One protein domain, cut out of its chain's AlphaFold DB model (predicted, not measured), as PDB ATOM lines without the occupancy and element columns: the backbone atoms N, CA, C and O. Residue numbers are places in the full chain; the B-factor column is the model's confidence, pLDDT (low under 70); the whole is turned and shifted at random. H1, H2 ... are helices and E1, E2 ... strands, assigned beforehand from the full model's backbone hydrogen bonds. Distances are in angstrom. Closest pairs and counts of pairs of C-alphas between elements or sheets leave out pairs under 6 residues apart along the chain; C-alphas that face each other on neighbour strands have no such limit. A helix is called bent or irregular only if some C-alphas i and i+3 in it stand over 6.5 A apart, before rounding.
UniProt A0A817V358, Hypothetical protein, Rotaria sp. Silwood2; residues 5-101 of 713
ATOM      1  N   ARG A   5      43.530  55.784 109.226       50.09
ATOM      2  CA  ARG A   5      44.269  56.419 110.325       50.09
ATOM      3  C   ARG A   5      45.769  56.568 110.048       50.09
ATOM      4  O   ARG A   5      46.304  57.623 110.359       50.09
ATOM      5  N   GLU A   6      46.420  55.573 109.444       55.34
ATOM      6  CA  GLU A   6      47.835  55.633 109.026       55.34
ATOM      7  C   GLU A   6      48.070  56.579 107.841       55.34
ATOM      8  O   GLU A   6      49.096  57.254 107.778       55.34
ATOM      9  N   LEU A   7      47.107  56.677 106.918       55.72
ATOM     10  CA  LEU A   7      47.142  57.651 105.820       55.72
ATOM     11  C   LEU A   7      46.978  59.094 106.320       55.72
ATOM     12  O   LEU A   7      47.566  60.013 105.758       55.72
ATOM     13  N   LEU A   8      46.201  59.299 107.388       53.56
ATOM     14  CA  LEU A   8      45.995  60.615 107.997       53.56
ATOM     15  C   LEU A   8      47.182  61.077 108.861       53.56
ATOM     16  O   LEU A   8      47.376  62.284 109.000       53.56
ATOM     17  N   THR A   9      47.984  60.162 109.419       52.25
ATOM     18  CA  THR A   9      49.212  60.502 110.166       52.25
ATOM     19  C   THR A   9      50.413  60.795 109.261       52.25
ATOM     20  O   THR A   9      51.327  61.500 109.685       52.25
ATOM     21  N   ALA A  10      50.407  60.340 108.004       54.62
ATOM     22  CA  ALA A  10      51.399  60.694 106.987       54.62
ATOM     23  C   ALA A  10      51.071  62.056 106.338       54.62
ATOM     24  O   ALA A  10      50.735  62.154 105.161       54.62
ATOM     25  N   THR A  11      51.155  63.138 107.112       49.72
ATOM     26  CA  THR A  11      50.698  64.493 106.733       49.72
ATOM     27  C   THR A  11      51.437  65.154 105.555       49.72
ATOM     28  O   THR A  11      51.129  66.296 105.219       49.72
ATOM     29  N   SER A  12      52.401  64.485 104.913       54.47
ATOM     30  CA  SER A  12      53.248  65.057 103.853       54.47
ATOM     31  C   SER A  12      53.211  64.330 102.503       54.47
ATOM     32  O   SER A  12      53.771  64.850 101.537       54.47
ATOM     33  N   ILE A  13      52.548  63.173 102.379       60.19
ATOM     34  CA  ILE A  13      52.574  62.383 101.136       60.19
ATOM     35  C   ILE A  13      51.312  62.669 100.309       60.19
ATOM     36  O   ILE A  13      50.218  62.222 100.647       60.19
ATOM     37  N   LYS A  14      51.460  63.435  99.218       63.44
ATOM     38  CA  LYS A  14      50.364  63.722  98.271       63.44
ATOM     39  C   LYS A  14      50.128  62.605  97.256       63.44
ATOM     40  O   LYS A  14      48.996  62.454  96.814       63.44
ATOM     41  N   GLU A  15      51.158  61.843  96.902       73.31
ATOM     42  CA  GLU A  15      51.101  60.774  95.899       73.31
ATOM     43  C   GLU A  15      51.714  59.488  96.460       73.31
ATOM     44  O   GLU A  15      52.783  59.518  97.065       73.31
ATOM     45  N   PHE A  16      51.038  58.357  96.273       73.25
ATOM     46  CA  PHE A  16      51.496  57.033  96.701       73.25
ATOM     47  C   PHE A  16      50.938  55.951  95.775       73.25
ATOM     48  O   PHE A  16      50.043  56.219  94.985       73.25
ATOM     49  N   SER A  17      51.450  54.723  95.844       65.62
ATOM     50  CA  SER A  17      50.966  53.616  95.008       65.62
ATOM     51  C   SER A  17      50.038  52.684  95.791       65.62
ATOM     52  O   SER A  17      50.371  52.264  96.900       65.62
ATOM     53  N   ILE A  18      48.887  52.334  95.210       65.69
ATOM     54  CA  ILE A  18      47.985  51.276  95.682       65.69
ATOM     55  C   ILE A  18      47.843  50.255  94.554       65.69
ATOM     56  O   ILE A  18      47.348  50.590  93.482       65.69
ATOM     57  N   ASN A  19      48.252  49.004  94.785       63.19
ATOM     58  CA  ASN A  19      48.130  47.908  93.811       63.19
ATOM     59  C   ASN A  19      48.689  48.246  92.408       63.19
ATOM     60  O   ASN A  19      48.121  47.841  91.401       63.19
ATOM     61  N   GLY A  20      49.786  49.009  92.330       69.44
ATOM     62  CA  GLY A  20      50.399  49.414  91.056       69.44
ATOM     63  C   GLY A  20      49.800  50.675  90.421       69.44
ATOM     64  O   GLY A  20      50.318  51.143  89.410       69.44
ATOM     65  N   HIS A  21      48.767  51.267  91.023       59.97
ATOM     66  CA  HIS A  21      48.182  52.531  90.586       59.97
ATOM     67  C   HIS A  21      48.671  53.692  91.447       59.97
ATOM     68  O   HIS A  21      48.652  53.612  92.674       59.97
ATOM     69  N   ILE A  22      49.065  54.794  90.805       70.69
ATOM     70  CA  ILE A  22      49.383  56.046  91.495       70.69
ATOM     71  C   ILE A  22      48.071  56.653  92.005       70.69
ATOM     72  O   ILE A  22      47.171  56.964  91.227       70.69
ATOM     73  N   ALA A  23      47.968  56.801  93.317       70.69
ATOM     74  CA  ALA A  23      46.886  57.450  94.028       70.69
ATOM     75  C   ALA A  23      47.352  58.818  94.538       70.69
ATOM     76  O   ALA A  23      48.436  58.945  95.111       70.69
ATOM     77  N   THR A  24      46.509  59.834  94.364       74.75
ATOM     78  CA  THR A  24      46.747  61.192  94.863       74.75
ATOM     79  C   THR A  24      45.710  61.535  95.927       74.75
ATOM     80  O   THR A  24      44.511  61.381  95.692       74.75
ATOM     81  N   VAL A  25      46.144  62.025  97.091       74.00
ATOM     82  CA  VAL A  25      45.234  62.482  98.152       74.00
ATOM     83  C   VAL A  25      45.016  63.987  98.068       74.00
ATOM     84  O   VAL A  25      45.944  64.790  98.179       74.00
ATOM     85  N   TYR A  26      43.746  64.365  97.932       75.62
ATOM     86  CA  TYR A  26      43.293  65.750  97.953       75.62
ATOM     87  C   TYR A  26      42.716  66.083  99.331       75.62
ATOM     88  O   TYR A  26      41.557  65.801  99.637       75.62
ATOM     89  N   PHE A  27      43.534  66.685 100.193       72.06
ATOM     90  CA  PHE A  27      43.102  67.075 101.534       72.06
ATOM     91  C   PHE A  27      42.021  68.162 101.488       72.06
ATOM     92  O   PHE A  27      42.167  69.169 100.792       72.06
ATOM     93  N   ARG A  28      40.964  67.990 102.298       74.56
ATOM     94  CA  ARG A  28      39.851  68.952 102.448       74.56
ATOM     95  C   ARG A  28      39.189  69.338 101.112       74.56
ATOM     96  O   ARG A  28      38.771  70.485 100.948       74.56
ATOM     97  N   ALA A  29      39.127  68.405 100.166       81.12
ATOM     98  CA  ALA A  29      38.496  68.612  98.871       81.12
ATOM     99  C   ALA A  29      36.983  68.358  98.913       81.12
ATOM    100  O   ALA A  29      36.511  67.534  99.694       81.12
ATOM    101  N   ASP A  30      36.245  69.070  98.064       85.62
ATOM    102  CA  ASP A  30      34.883  68.704  97.679       85.62
ATOM    103  C   ASP A  30      34.953  67.677  96.542       85.62
ATOM    104  O   ASP A  30      35.788  67.811  95.644       85.62
ATOM    105  N   CYS A  31      34.101  66.657  96.591       88.31
ATOM    106  CA  CYS A  31      33.988  65.627  95.569       88.31
ATOM    107  C   CYS A  31      32.552  65.606  95.068       88.31
ATOM    108  O   CYS A  31      31.603  65.596  95.845       88.31
ATOM    109  N   SER A  32      32.392  65.641  93.758       90.12
ATOM    110  CA  SER A  32      31.094  65.784  93.127       90.12
ATOM    111  C   SER A  32      30.993  64.892  91.912       90.12
ATOM    112  O   SER A  32      31.947  64.764  91.145       90.12
ATOM    113  N   PHE A  33      29.816  64.317  91.721       89.81
ATOM    114  CA  PHE A  33      29.540  63.378  90.650       89.81
ATOM    115  C   PHE A  33      28.532  63.974  89.676       89.81
ATOM    116  O   PHE A  33      27.601  64.681  90.065       89.81
ATOM    117  N   PHE A  34      28.717  63.665  88.402       88.25
ATOM    118  CA  PHE A  34      27.752  63.926  87.347       88.25
ATOM    119  C   PHE A  34      27.445  62.627  86.636       88.25
ATOM    120  O   PHE A  34      28.345  61.821  86.395       88.25
ATOM    121  N   GLU A  35      26.180  62.473  86.279       83.31
ATOM    122  CA  GLU A  35      25.665  61.332  85.542       83.31
ATOM    123  C   GLU A  35      24.839  61.812  84.365       83.31
ATOM    124  O   GLU A  35      24.359  62.950  84.366       83.31
ATOM    125  N   ASP A  36      24.657  60.931  83.384       73.38
ATOM    126  CA  ASP A  36      23.826  61.187  82.210       73.38
ATOM    127  C   ASP A  36      24.258  62.477  81.466       73.38
ATOM    128  O   ASP A  36      23.430  63.233  80.943       73.38
ATOM    129  N   LEU A  37      25.575  62.750  81.428       81.19
ATOM    130  CA  LEU A  37      26.143  63.907  80.731       81.19
ATOM    131  C   LEU A  37      25.786  63.862  79.228       81.19
ATOM    132  O   LEU A  37      25.796  62.786  78.625       81.19
ATOM    133  N   PRO A  38      25.496  65.011  78.575       71.06
ATOM    134  CA  PRO A  38      25.205  65.069  77.146       71.06
ATOM    135  C   PRO A  38      26.294  64.377  76.328       71.06
ATOM    136  O   PRO A  38      27.477  64.584  76.593       71.06
ATOM    137  N   ARG A  39      25.910  63.615  75.296       64.19
ATOM    138  CA  ARG A  39      26.845  62.835  74.457       64.19
ATOM    139  C   ARG A  39      27.933  63.683  73.792       64.19
ATOM    140  O   ARG A  39      29.030  63.216  73.529       64.19
ATOM    141  N   THR A  40      27.644  64.957  73.569       66.88
ATOM    142  CA  THR A  40      28.554  65.974  73.033       66.88
ATOM    143  C   THR A  40      29.558  66.515  74.064       66.88
ATOM    144  O   THR A  40      30.364  67.397  73.744       66.88
ATOM    145  N   THR A  41      29.528  66.026  75.305       77.81
ATOM    146  CA  THR A  41      30.451  66.417  76.372       77.81
ATOM    147  C   THR A  41      31.794  65.722  76.188       77.81
ATOM    148  O   THR A  41      31.890  64.504  76.054       77.81
ATOM    149  N   ASN A  42      32.861  66.511  76.241       83.12
ATOM    150  CA  ASN A  42      34.221  66.016  76.388       83.12
ATOM    151  C   ASN A  42      34.871  66.688  77.601       83.12
ATOM    152  O   ASN A  42      34.324  67.637  78.174       83.12
ATOM    153  N   LEU A  43      36.044  66.192  77.990       84.19
ATOM    154  CA  LEU A  43      36.755  66.680  79.166       84.19
ATOM    155  C   LEU A  43      37.008  68.198  79.113       84.19
ATOM    156  O   LEU A  43      36.918  68.866  80.141       84.19
ATOM    157  N   ASP A  44      37.284  68.759  77.936       83.75
ATOM    158  CA  ASP A  44      37.558  70.190  77.782       83.75
ATOM    159  C   ASP A  44      36.297  71.041  77.921       83.75
ATOM    160  O   ASP A  44      36.319  72.066  78.599       83.75
ATOM    161  N   ARG A  45      35.165  70.588  77.378       85.31
ATOM    162  CA  ARG A  45      33.866  71.249  77.569       85.31
ATOM    163  C   ARG A  45      33.437  71.219  79.031       85.31
ATOM    164  O   ARG A  45      32.983  72.240  79.544       85.31
ATOM    165  N   LEU A  46      33.650  70.092  79.717       87.56
ATOM    166  CA  LEU A  46      33.377  69.975  81.151       87.56
ATOM    167  C   LEU A  46      34.262  70.939  81.955       87.56
ATOM    168  O   LEU A  46      33.760  71.696  82.782       87.56
ATOM    169  N   LYS A  47      35.570  70.982  81.654       86.88
ATOM    170  CA  LYS A  47      36.512  71.941  82.255       86.88
ATOM    171  C   LYS A  47      36.064  73.383  82.041       86.88
ATOM    172  O   LYS A  47      36.103  74.162  82.985       86.88
ATOM    173  N   VAL A  48      35.647  73.750  80.829       85.94
ATOM    174  CA  VAL A  48      35.174  75.108  80.516       85.94
ATOM    175  C   VAL A  48      33.910  75.446  81.307       85.94
ATOM    176  O   VAL A  48      33.848  76.517  81.906       85.94
ATOM    177  N   ALA A  49      32.928  74.543  81.352       87.38
ATOM    178  CA  ALA A  49      31.689  74.754  82.100       87.38
ATOM    179  C   ALA A  49      31.953  74.948  83.603       87.38
ATOM    180  O   ALA A  49      31.424  75.874  84.212       87.38
ATOM    181  N   ILE A  50      32.829  74.124  84.179       86.75
ATOM    182  CA  ILE A  50      33.205  74.195  85.594       86.75
ATOM    183  C   ILE A  50      34.008  75.470  85.892       86.75
ATOM    184  O   ILE A  50      33.714  76.175  86.854       86.75
ATOM    185  N   ARG A  51      34.977  75.825  85.038       82.62
ATOM    186  CA  ARG A  51      35.781  77.052  85.190       82.62
ATOM    187  C   ARG A  51      34.933  78.319  85.163       82.62
ATOM    188  O   ARG A  51      35.194  79.226  85.945       82.62
ATOM    189  N   ARG A  52      33.901  78.370  84.310       82.31
ATOM    190  CA  ARG A  52      32.970  79.510  84.247       82.31
ATOM    191  C   ARG A  52      32.257  79.768  85.572       82.31
ATOM    192  O   ARG A  52      31.999  80.920  85.887       82.31
ATOM    193  N   LEU A  53      31.949  78.722  86.336       81.00
ATOM    194  CA  LEU A  53      31.289  78.862  87.637       81.00
ATOM    195  C   LEU A  53      32.268  79.322  88.719       81.00
ATOM    196  O   LEU A  53      31.941  80.170  89.540       81.00
ATOM    197  N   ILE A  54      33.495  78.807  88.677       79.25
ATOM    198  CA  ILE A  54      34.528  79.068  89.688       79.25
ATOM    199  C   ILE A  54      35.187  80.455  89.507       79.25
ATOM    200  O   ILE A  54      35.787  80.963  90.450       79.25
ATOM    201  N   SER A  55      35.014  81.106  88.348       65.94
ATOM    202  CA  SER A  55      35.463  82.485  88.060       65.94
ATOM    203  C   SER A  55      36.976  82.722  88.217       65.94
ATOM    204  O   SER A  55      37.398  83.790  88.652       65.94
ATOM    205  N   ASP A  56      37.806  81.737  87.857       62.19
ATOM    206  CA  ASP A  56      39.270  81.840  87.928       62.19
ATOM    207  C   ASP A  56      39.914  81.330  86.623       62.19
ATOM    208  O   ASP A  56      39.923  80.131  86.325       62.19
ATOM    209  N   GLU A  57      40.426  82.260  85.810       55.25
ATOM    210  CA  GLU A  57      41.075  81.965  84.523       55.25
ATOM    211  C   GLU A  57      42.478  81.346  84.684       55.25
ATOM    212  O   GLU A  57      43.000  80.783  83.721       55.25
ATOM    213  N   HIS A  58      43.087  81.406  85.877       53.97
ATOM    214  CA  HIS A  58      44.487  81.024  86.130       53.97
ATOM    215  C   HIS A  58      44.622  79.940  87.217       53.97
ATOM    216  O   HIS A  58      45.527  79.959  88.053       53.97
ATOM    217  N   MET A  59      43.733  78.945  87.197       60.25
ATOM    218  CA  MET A  59      43.777  77.833  88.149       60.25
ATOM    219  C   MET A  59      44.905  76.829  87.873       60.25
ATOM    220  O   MET A  59      45.005  76.267  86.777       60.25
ATOM    221  N   SER A  60      45.693  76.509  88.906       59.12
ATOM    222  CA  SER A  60      46.675  75.420  88.849       59.12
ATOM    223  C   SER A  60      45.990  74.048  88.768       59.12
ATOM    224  O   SER A  60      44.920  73.832  89.349       59.12
ATOM    225  N   LYS A  61      46.622  73.086  88.073       57.81
ATOM    226  CA  LYS A  61      46.136  71.695  87.961       57.81
ATOM    227  C   LYS A  61      45.946  71.014  89.324       57.81
ATOM    228  O   LYS A  61      45.179  70.065  89.406       57.81
ATOM    229  N   GLU A  62      46.603  71.490  90.385       61.38
ATOM    230  CA  GLU A  62      46.477  70.892  91.720       61.38
ATOM    231  C   GLU A  62      45.167  71.256  92.437       61.38
ATOM    232  O   GLU A  62      44.797  70.603  93.410       61.38
ATOM    233  N   SER A  63      44.461  72.299  91.985       73.44
ATOM    234  CA  SER A  63      43.280  72.821  92.685       73.44
ATOM    235  C   SER A  63      41.970  72.181  92.218       73.44
ATOM    236  O   SER A  63      41.024  72.108  92.997       73.44
ATOM    237  N   ILE A  64      41.899  71.683  90.980       83.19
ATOM    238  CA  ILE A  64      40.725  70.962  90.480       83.19
ATOM    239  C   ILE A  64      41.131  69.779  89.605       83.19
ATOM    240  O   ILE A  64      41.857  69.927  88.622       83.19
ATOM    241  N   HIS A  65      40.630  68.602  89.956       86.00
ATOM    242  CA  HIS A  65      40.808  67.379  89.195       86.00
ATOM    243  C   HIS A  65      39.463  66.931  88.641       86.00
ATOM    244  O   HIS A  65      38.468  66.878  89.358       86.00
ATOM    245  N   ILE A  66      39.431  66.626  87.348       88.75
ATOM    246  CA  ILE A  66      38.231  66.164  86.664       88.75
ATOM    247  C   ILE A  66      38.579  64.849  85.993       88.75
ATOM    248  O   ILE A  66      39.423  64.817  85.095       88.75
ATOM    249  N   GLN A  67      37.890  63.795  86.404       87.69
ATOM    250  CA  GLN A  67      37.920  62.512  85.728       87.69
ATOM    251  C   GLN A  67      36.600  62.340  84.988       87.69
ATOM    252  O   GLN A  67      35.534  62.350  85.596       87.69
ATOM    253  N   TYR A  68      36.665  62.201  83.670       87.50
ATOM    254  CA  TYR A  68      35.495  61.971  82.831       87.50
ATOM    255  C   TYR A  68      35.572  60.568  82.242       87.50
ATOM    256  O   TYR A  68      36.546  60.240  81.564       87.50
ATOM    257  N   ASN A  69      34.549  59.758  82.501       78.12
ATOM    258  CA  ASN A  69      34.348  58.492  81.818       78.12
ATOM    259  C   ASN A  69      33.291  58.695  80.728       78.12
ATOM    260  O   ASN A  69      32.098  58.829  81.010       78.12
ATOM    261  N   LYS A  70      33.761  58.704  79.480       71.62
ATOM    262  CA  LYS A  70      32.923  58.897  78.299       71.62
ATOM    263  C   LYS A  70      31.939  57.744  78.080       71.62
ATOM    264  O   LYS A  70      30.798  58.004  77.723       71.62
ATOM    265  N   GLU A  71      32.348  56.503  78.340       58.44
ATOM    266  CA  GLU A  71      31.527  55.300  78.120       58.44
ATOM    267  C   GLU A  71      30.296  55.265  79.033       58.44
ATOM    268  O   GLU A  71      29.206  54.865  78.624       58.44
ATOM    269  N   CYS A  72      30.460  55.727  80.272       65.38
ATOM    270  CA  CYS A  72      29.371  55.804  81.242       65.38
ATOM    271  C   CYS A  72      28.664  57.166  81.254       65.38
ATOM    272  O   CYS A  72      27.724  57.328  82.021       65.38
ATOM    273  N   ALA A  73      29.117  58.141  80.452       75.25
ATOM    274  CA  ALA A  73      28.673  59.538  80.502       75.25
ATOM    275  C   ALA A  73      28.699  60.137  81.927       75.25
ATOM    276  O   ALA A  73      27.860  60.967  82.288       75.25
ATOM    277  N   ASN A  74      29.688  59.728  82.727       87.38
ATOM    278  CA  ASN A  74      29.837  60.125  84.124       87.38
ATOM    279  C   ASN A  74      31.103  60.958  84.306       87.38
ATOM    280  O   ASN A  74      32.133  60.694  83.680       87.38
ATOM    281  N   ALA A  75      31.065  61.932  85.208       89.62
ATOM    282  CA  ALA A  75      32.260  62.663  85.612       89.62
ATOM    283  C   ALA A  75      32.376  62.754  87.128       89.62
ATOM    284  O   ALA A  75      31.381  62.883  87.836       89.62
ATOM    285  N   VAL A  76      33.616  62.739  87.601       91.38
ATOM    286  CA  VAL A  76      33.996  63.050  88.974       91.38
ATOM    287  C   VAL A  76      34.774  64.355  88.954       91.38
ATOM    288  O   VAL A  76      35.714  64.516  88.174       91.38
ATOM    289  N   VAL A  77      34.382  65.284  89.816       90.44
ATOM    290  CA  VAL A  77      35.050  66.568  90.011       90.44
ATOM    291  C   VAL A  77      35.521  66.642  91.451       90.44
ATOM    292  O   VAL A  77      34.713  66.603  92.374       90.44
ATOM    293  N   ILE A  78      36.833  66.753  91.632       88.69
ATOM    294  CA  ILE A  78      37.477  66.954  92.925       88.69
ATOM    295  C   ILE A  78      38.011  68.382  92.951       88.69
ATOM    296  O   ILE A  78      38.883  68.735  92.158       88.69
ATOM    297  N   ALA A  79      37.506  69.204  93.862       87.69
ATOM    298  CA  ALA A  79      37.889  70.604  94.002       87.69
ATOM    299  C   ALA A  79      38.537  70.845  95.371       87.69
ATOM    300  O   ALA A  79      37.929  70.617  96.414       87.69
ATOM    301  N   SER A  80      39.776  71.332  95.388       84.00
ATOM    302  CA  SER A  80      40.560  71.582  96.601       84.00
ATOM    303  C   SER A  80      41.111  73.015  96.643       84.00
ATOM    304  O   SER A  80      41.057  73.762  95.664       84.00
ATOM    305  N   GLY A  81      41.607  73.446  97.807       81.12
ATOM    306  CA  GLY A  81      42.181  74.788  97.972       81.12
ATOM    307  C   GLY A  81      41.199  75.910  97.604       81.12
ATOM    308  O   GLY A  81      40.087  75.961  98.133       81.12
ATOM    309  N   ARG A  82      41.609  76.806  96.692       76.50
ATOM    310  CA  ARG A  82      40.782  77.933  96.210       76.50
ATOM    311  C   ARG A  82      39.602  77.494  95.336       76.50
ATOM    312  O   ARG A  82      38.612  78.209  95.261       76.50
ATOM    313  N   ALA A  83      39.658  76.295  94.750       79.06
ATOM    314  CA  ALA A  83      38.584  75.760  93.913       79.06
ATOM    315  C   ALA A  83      37.323  75.383  94.700       79.06
ATOM    316  O   ALA A  83      36.299  75.089  94.098       79.06
ATOM    317  N   ARG A  84      37.375  75.371  96.040       79.69
ATOM    318  CA  ARG A  84      36.263  74.935  96.902       79.69
ATOM    319  C   ARG A  84      35.008  75.799  96.797       79.69
ATOM    320  O   ARG A  84      33.963  75.356  97.257       79.69
ATOM    321  N   ILE A  85      35.075  76.971  96.163       82.00
ATOM    322  CA  ILE A  85      33.875  77.723  95.764       82.00
ATOM    323  C   ILE A  85      32.942  76.876  94.878       82.00
ATOM    324  O   ILE A  85      31.731  77.055  94.922       82.00
ATOM    325  N   TRP A  86      33.491  75.866  94.187       86.00
ATOM    326  CA  TRP A  86      32.754  74.785  93.531       86.00
ATOM    327  C   TRP A  86      31.641  74.183  94.401       86.00
ATOM    328  O   TRP A  86      30.552  73.905  93.900       86.00
ATOM    329  N   ALA A  87      31.874  74.041  95.708       82.44
ATOM    330  CA  ALA A  87      30.908  73.459  96.633       82.44
ATOM    331  C   ALA A  87      29.604  74.260  96.742       82.44
ATOM    332  O   ALA A  87      28.570  73.681  97.065       82.44
ATOM    333  N   LEU A  88      29.640  75.564  96.446       84.06
ATOM    334  CA  LEU A  88      28.471  76.446  96.490       84.06
ATOM    335  C   LEU A  88      27.555  76.286  95.268       84.06
ATOM    336  O   LEU A  88      26.429  76.780  95.281       84.06
ATOM    337  N   HIS A  89      28.011  75.598  94.220       87.31
ATOM    338  CA  HIS A  89      27.217  75.343  93.025       87.31
ATOM    339  C   HIS A  89      26.555  73.965  93.097       87.31
ATOM    340  O   HIS A  89      27.183  72.960  93.430       87.31
ATOM    341  N   SER A  90      25.271  73.917  92.745       86.31
ATOM    342  CA  SER A  90      24.462  72.692  92.737       86.31
ATOM    343  C   SER A  90      24.335  72.051  91.354       86.31
ATOM    344  O   SER A  90      23.811  70.947  91.240       86.31
ATOM    345  N   SER A  91      24.780  72.728  90.292       89.62
ATOM    346  CA  SER A  91      24.631  72.262  88.913       89.62
ATOM    347  C   SER A  91      25.642  72.903  87.965       89.62
ATOM    348  O   SER A  91      26.279  73.905  88.293       89.62
ATOM    349  N   ILE A  92      25.761  72.322  86.773       90.12
ATOM    350  CA  ILE A  92      26.490  72.882  85.636       90.12
ATOM    351  C   ILE A  92      25.558  73.048  84.445       90.12
ATOM    352  O   ILE A  92      24.620  72.272  84.267       90.12
ATOM    353  N   GLN A  93      25.844  74.036  83.600       86.00
ATOM    354  CA  GLN A  93      25.138  74.202  82.338       86.00
ATOM    355  C   GLN A  93      25.999  73.675  81.186       86.00
ATOM    356  O   GLN A  93      27.095  74.177  80.936       86.00
ATOM    357  N   LEU A  94      25.497  72.661  80.483       84.12
ATOM    358  CA  LEU A  94      26.161  72.018  79.348       84.12
ATOM    359  C   LEU A  94      25.152  71.813  78.223       84.12
ATOM    360  O   LEU A  94      24.086  71.247  78.440       84.12
ATOM    361  N   ASP A  95      25.487  72.296  77.023       74.94
ATOM    362  CA  ASP A  95      24.647  72.168  75.823       74.94
ATOM    363  C   ASP A  95      23.186  72.607  76.043       74.94
ATOM    364  O   ASP A  95      22.236  71.962  75.609       74.94
ATOM    365  N   GLY A  96      23.008  73.716  76.770       74.19
ATOM    366  CA  GLY A  96      21.692  74.282  77.076       74.19
ATOM    367  C   GLY A  96      20.905  73.536  78.159       74.19
ATOM    368  O   GLY A  96      19.810  73.970  78.506       74.19
ATOM    369  N   ARG A  97      21.451  72.454  78.730       75.62
ATOM    370  CA  ARG A  97      20.843  71.692  79.828       75.62
ATOM    371  C   ARG A  97      21.484  72.046  81.161       75.62
ATOM    372  O   ARG A  97      22.693  72.254  81.234       75.62
ATOM    373  N   VAL A  98      20.673  72.075  82.213       81.94
ATOM    374  CA  VAL A  98      21.143  72.162  83.600       81.94
ATOM    375  C   VAL A  98      21.325  70.740  84.120       81.94
ATOM    376  O   VAL A  98      20.384  69.950  84.102       81.94
ATOM    377  N   ILE A  99      22.536  70.410  84.556       85.00
ATOM    378  CA  ILE A  99      22.901  69.085  85.059       85.00
ATOM    379  C   ILE A  99      23.253  69.219  86.530       85.00
ATOM    380  O   ILE A  99      24.180  69.945  86.889       85.00
ATOM    381  N   MET A 100      22.508  68.521  87.377       80.69
ATOM    382  CA  MET A 100      22.670  68.593  88.824       80.69
ATOM    383  C   MET A 100      23.918  67.839  89.290       80.69
ATOM    384  O   MET A 100      24.242  66.765  88.781       80.69
ATOM    385  N   LYS A 101      24.584  68.408  90.292       88.06
ATOM    386  CA  LYS A 101      25.662  67.783  91.055       88.06
ATOM    387  C   LYS A 101      25.084  66.674  91.936       88.06
ATOM    388  O   LYS A 101      24.023  66.863  92.530       88.06
TER     389      LYS A 101
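Overview. This is residues 5 to 101 of the 713 residues of the protein "Hypothetical protein" of Rotaria sp. Silwood2 (UniProt A0A817V358). A small sheet of three strands, E3, E5 and E4, is covered on one face by two helices, H2 and H3, and a two-stranded hairpin, E6 and E7, sits with its strand E6 beside H2. At the other end of the longest axis, the first part, H1 and the hairpin E1 and E2, makes an arm, from which residues 17 to 22 stick out. The printed part has 97 residues with three named helices and seven named strands, in the order H1, E1, E2, E3, H2, E4, E5, H3, E6, E7, and the class is mixed, helices and strands. The largest sheet has the order E3, E5, E4 and is antiparallel, as are the two hairpins. The whole is only just compact, close to loose, with a radius of gyration of the C-alphas of 14.6 A, and its outline is elongated, spanning 45 by 29 by 22 A.

Arrangement. H1, residues 5 to 9, is joined by a tight link to E1, residues 15 to 18. E1 forms a hairpin with E2, residues 21 to 24, antiparallel at 142 degrees, where N 16 and O 23 are 2.9 A apart, within hydrogen-bond range. E3, residues 30 to 34, is apart from E2. E3 is an edge strand beside the inner strand E5, residues 74 to 79; they are antiparallel at 164 degrees, with N 32 and O 77 at 2.9 A. E5 forms a hairpin with the other edge strand, E4, residues 64 to 69, antiparallel at 171 degrees, with N 67 and O 76 at 2.9 A. H2, residues 43 to 54, comes between E3 and E4 in a split strand-helix-strand unit, two strands running the same way with E5 between them, and its crossover is right-handed. H2 is on this sheet at a height over the sheet of 9.6 A and runs slantwise to E4, at 37 degrees on the local plane; its closest C-alphas to E4 are those of Leu 43 and Tyr 68, 6.1 A apart. H3, residues 81 to 88, is on the same face as H2 at a height over the sheet of 5.5 A, its closest C-alphas to E3 being those of Asp 30 and Ala 87, 6.3 A apart; the arrangement is one of two layers, the sheet E3, E5, E4 being one and the helices H2 and H3 on one face of it the other. H2 touches H3 with residues 50 to 54 alone, about perpendicular at 83 degrees, the closest C-alphas being those of Ile 54 and Trp 86, 6.0 A apart. H3 is only just irregular: C-alphas 82 and 85 are 6.9 A apart. E6, residues 91 to 94, comes closest to H2 at the C-alphas of Ile 92 and Ala 49, 6.6 A apart. E6 forms a hairpin with E7, residues 97 to 100, antiparallel at 151 degrees, with N 92 and O 99 at 2.9 A. Every O i to N i+4 pair is within hydrogen-bond range in H1, 7 of 8 in H2 and 0 of 4 in H3, where 4 of 5 O i to N i+3 pairs are.

Along the chain. H1 begins at C-alpha 5, (44.269, 56.419, 110.325), and measures 6.4 A from first to last C-alpha. E1 measures 10.0 A, E2 9.8 A and E3 13.4 A. H2 measures 16.4 A and begins at C-alpha 43, (36.755, 66.680, 79.166). E4 and E5 measure 16.5 A each, H3 13.9 A. E6 and E7 measure 9.7 A each, and E7 ends at C-alpha 100, (22.670, 68.593, 88.824).

Size, cuts and confidence. The two C-alphas farthest apart are those of Glu 6 and Gly 96, 45.3 A. The printed part has no cut, and no link is long. The mean pLDDT of the printed part is 75.8; it is under 70 in residues 5 to 14, 17 to 21, 39 to 40, 55 to 62 and 71 to 72 of this predicted model.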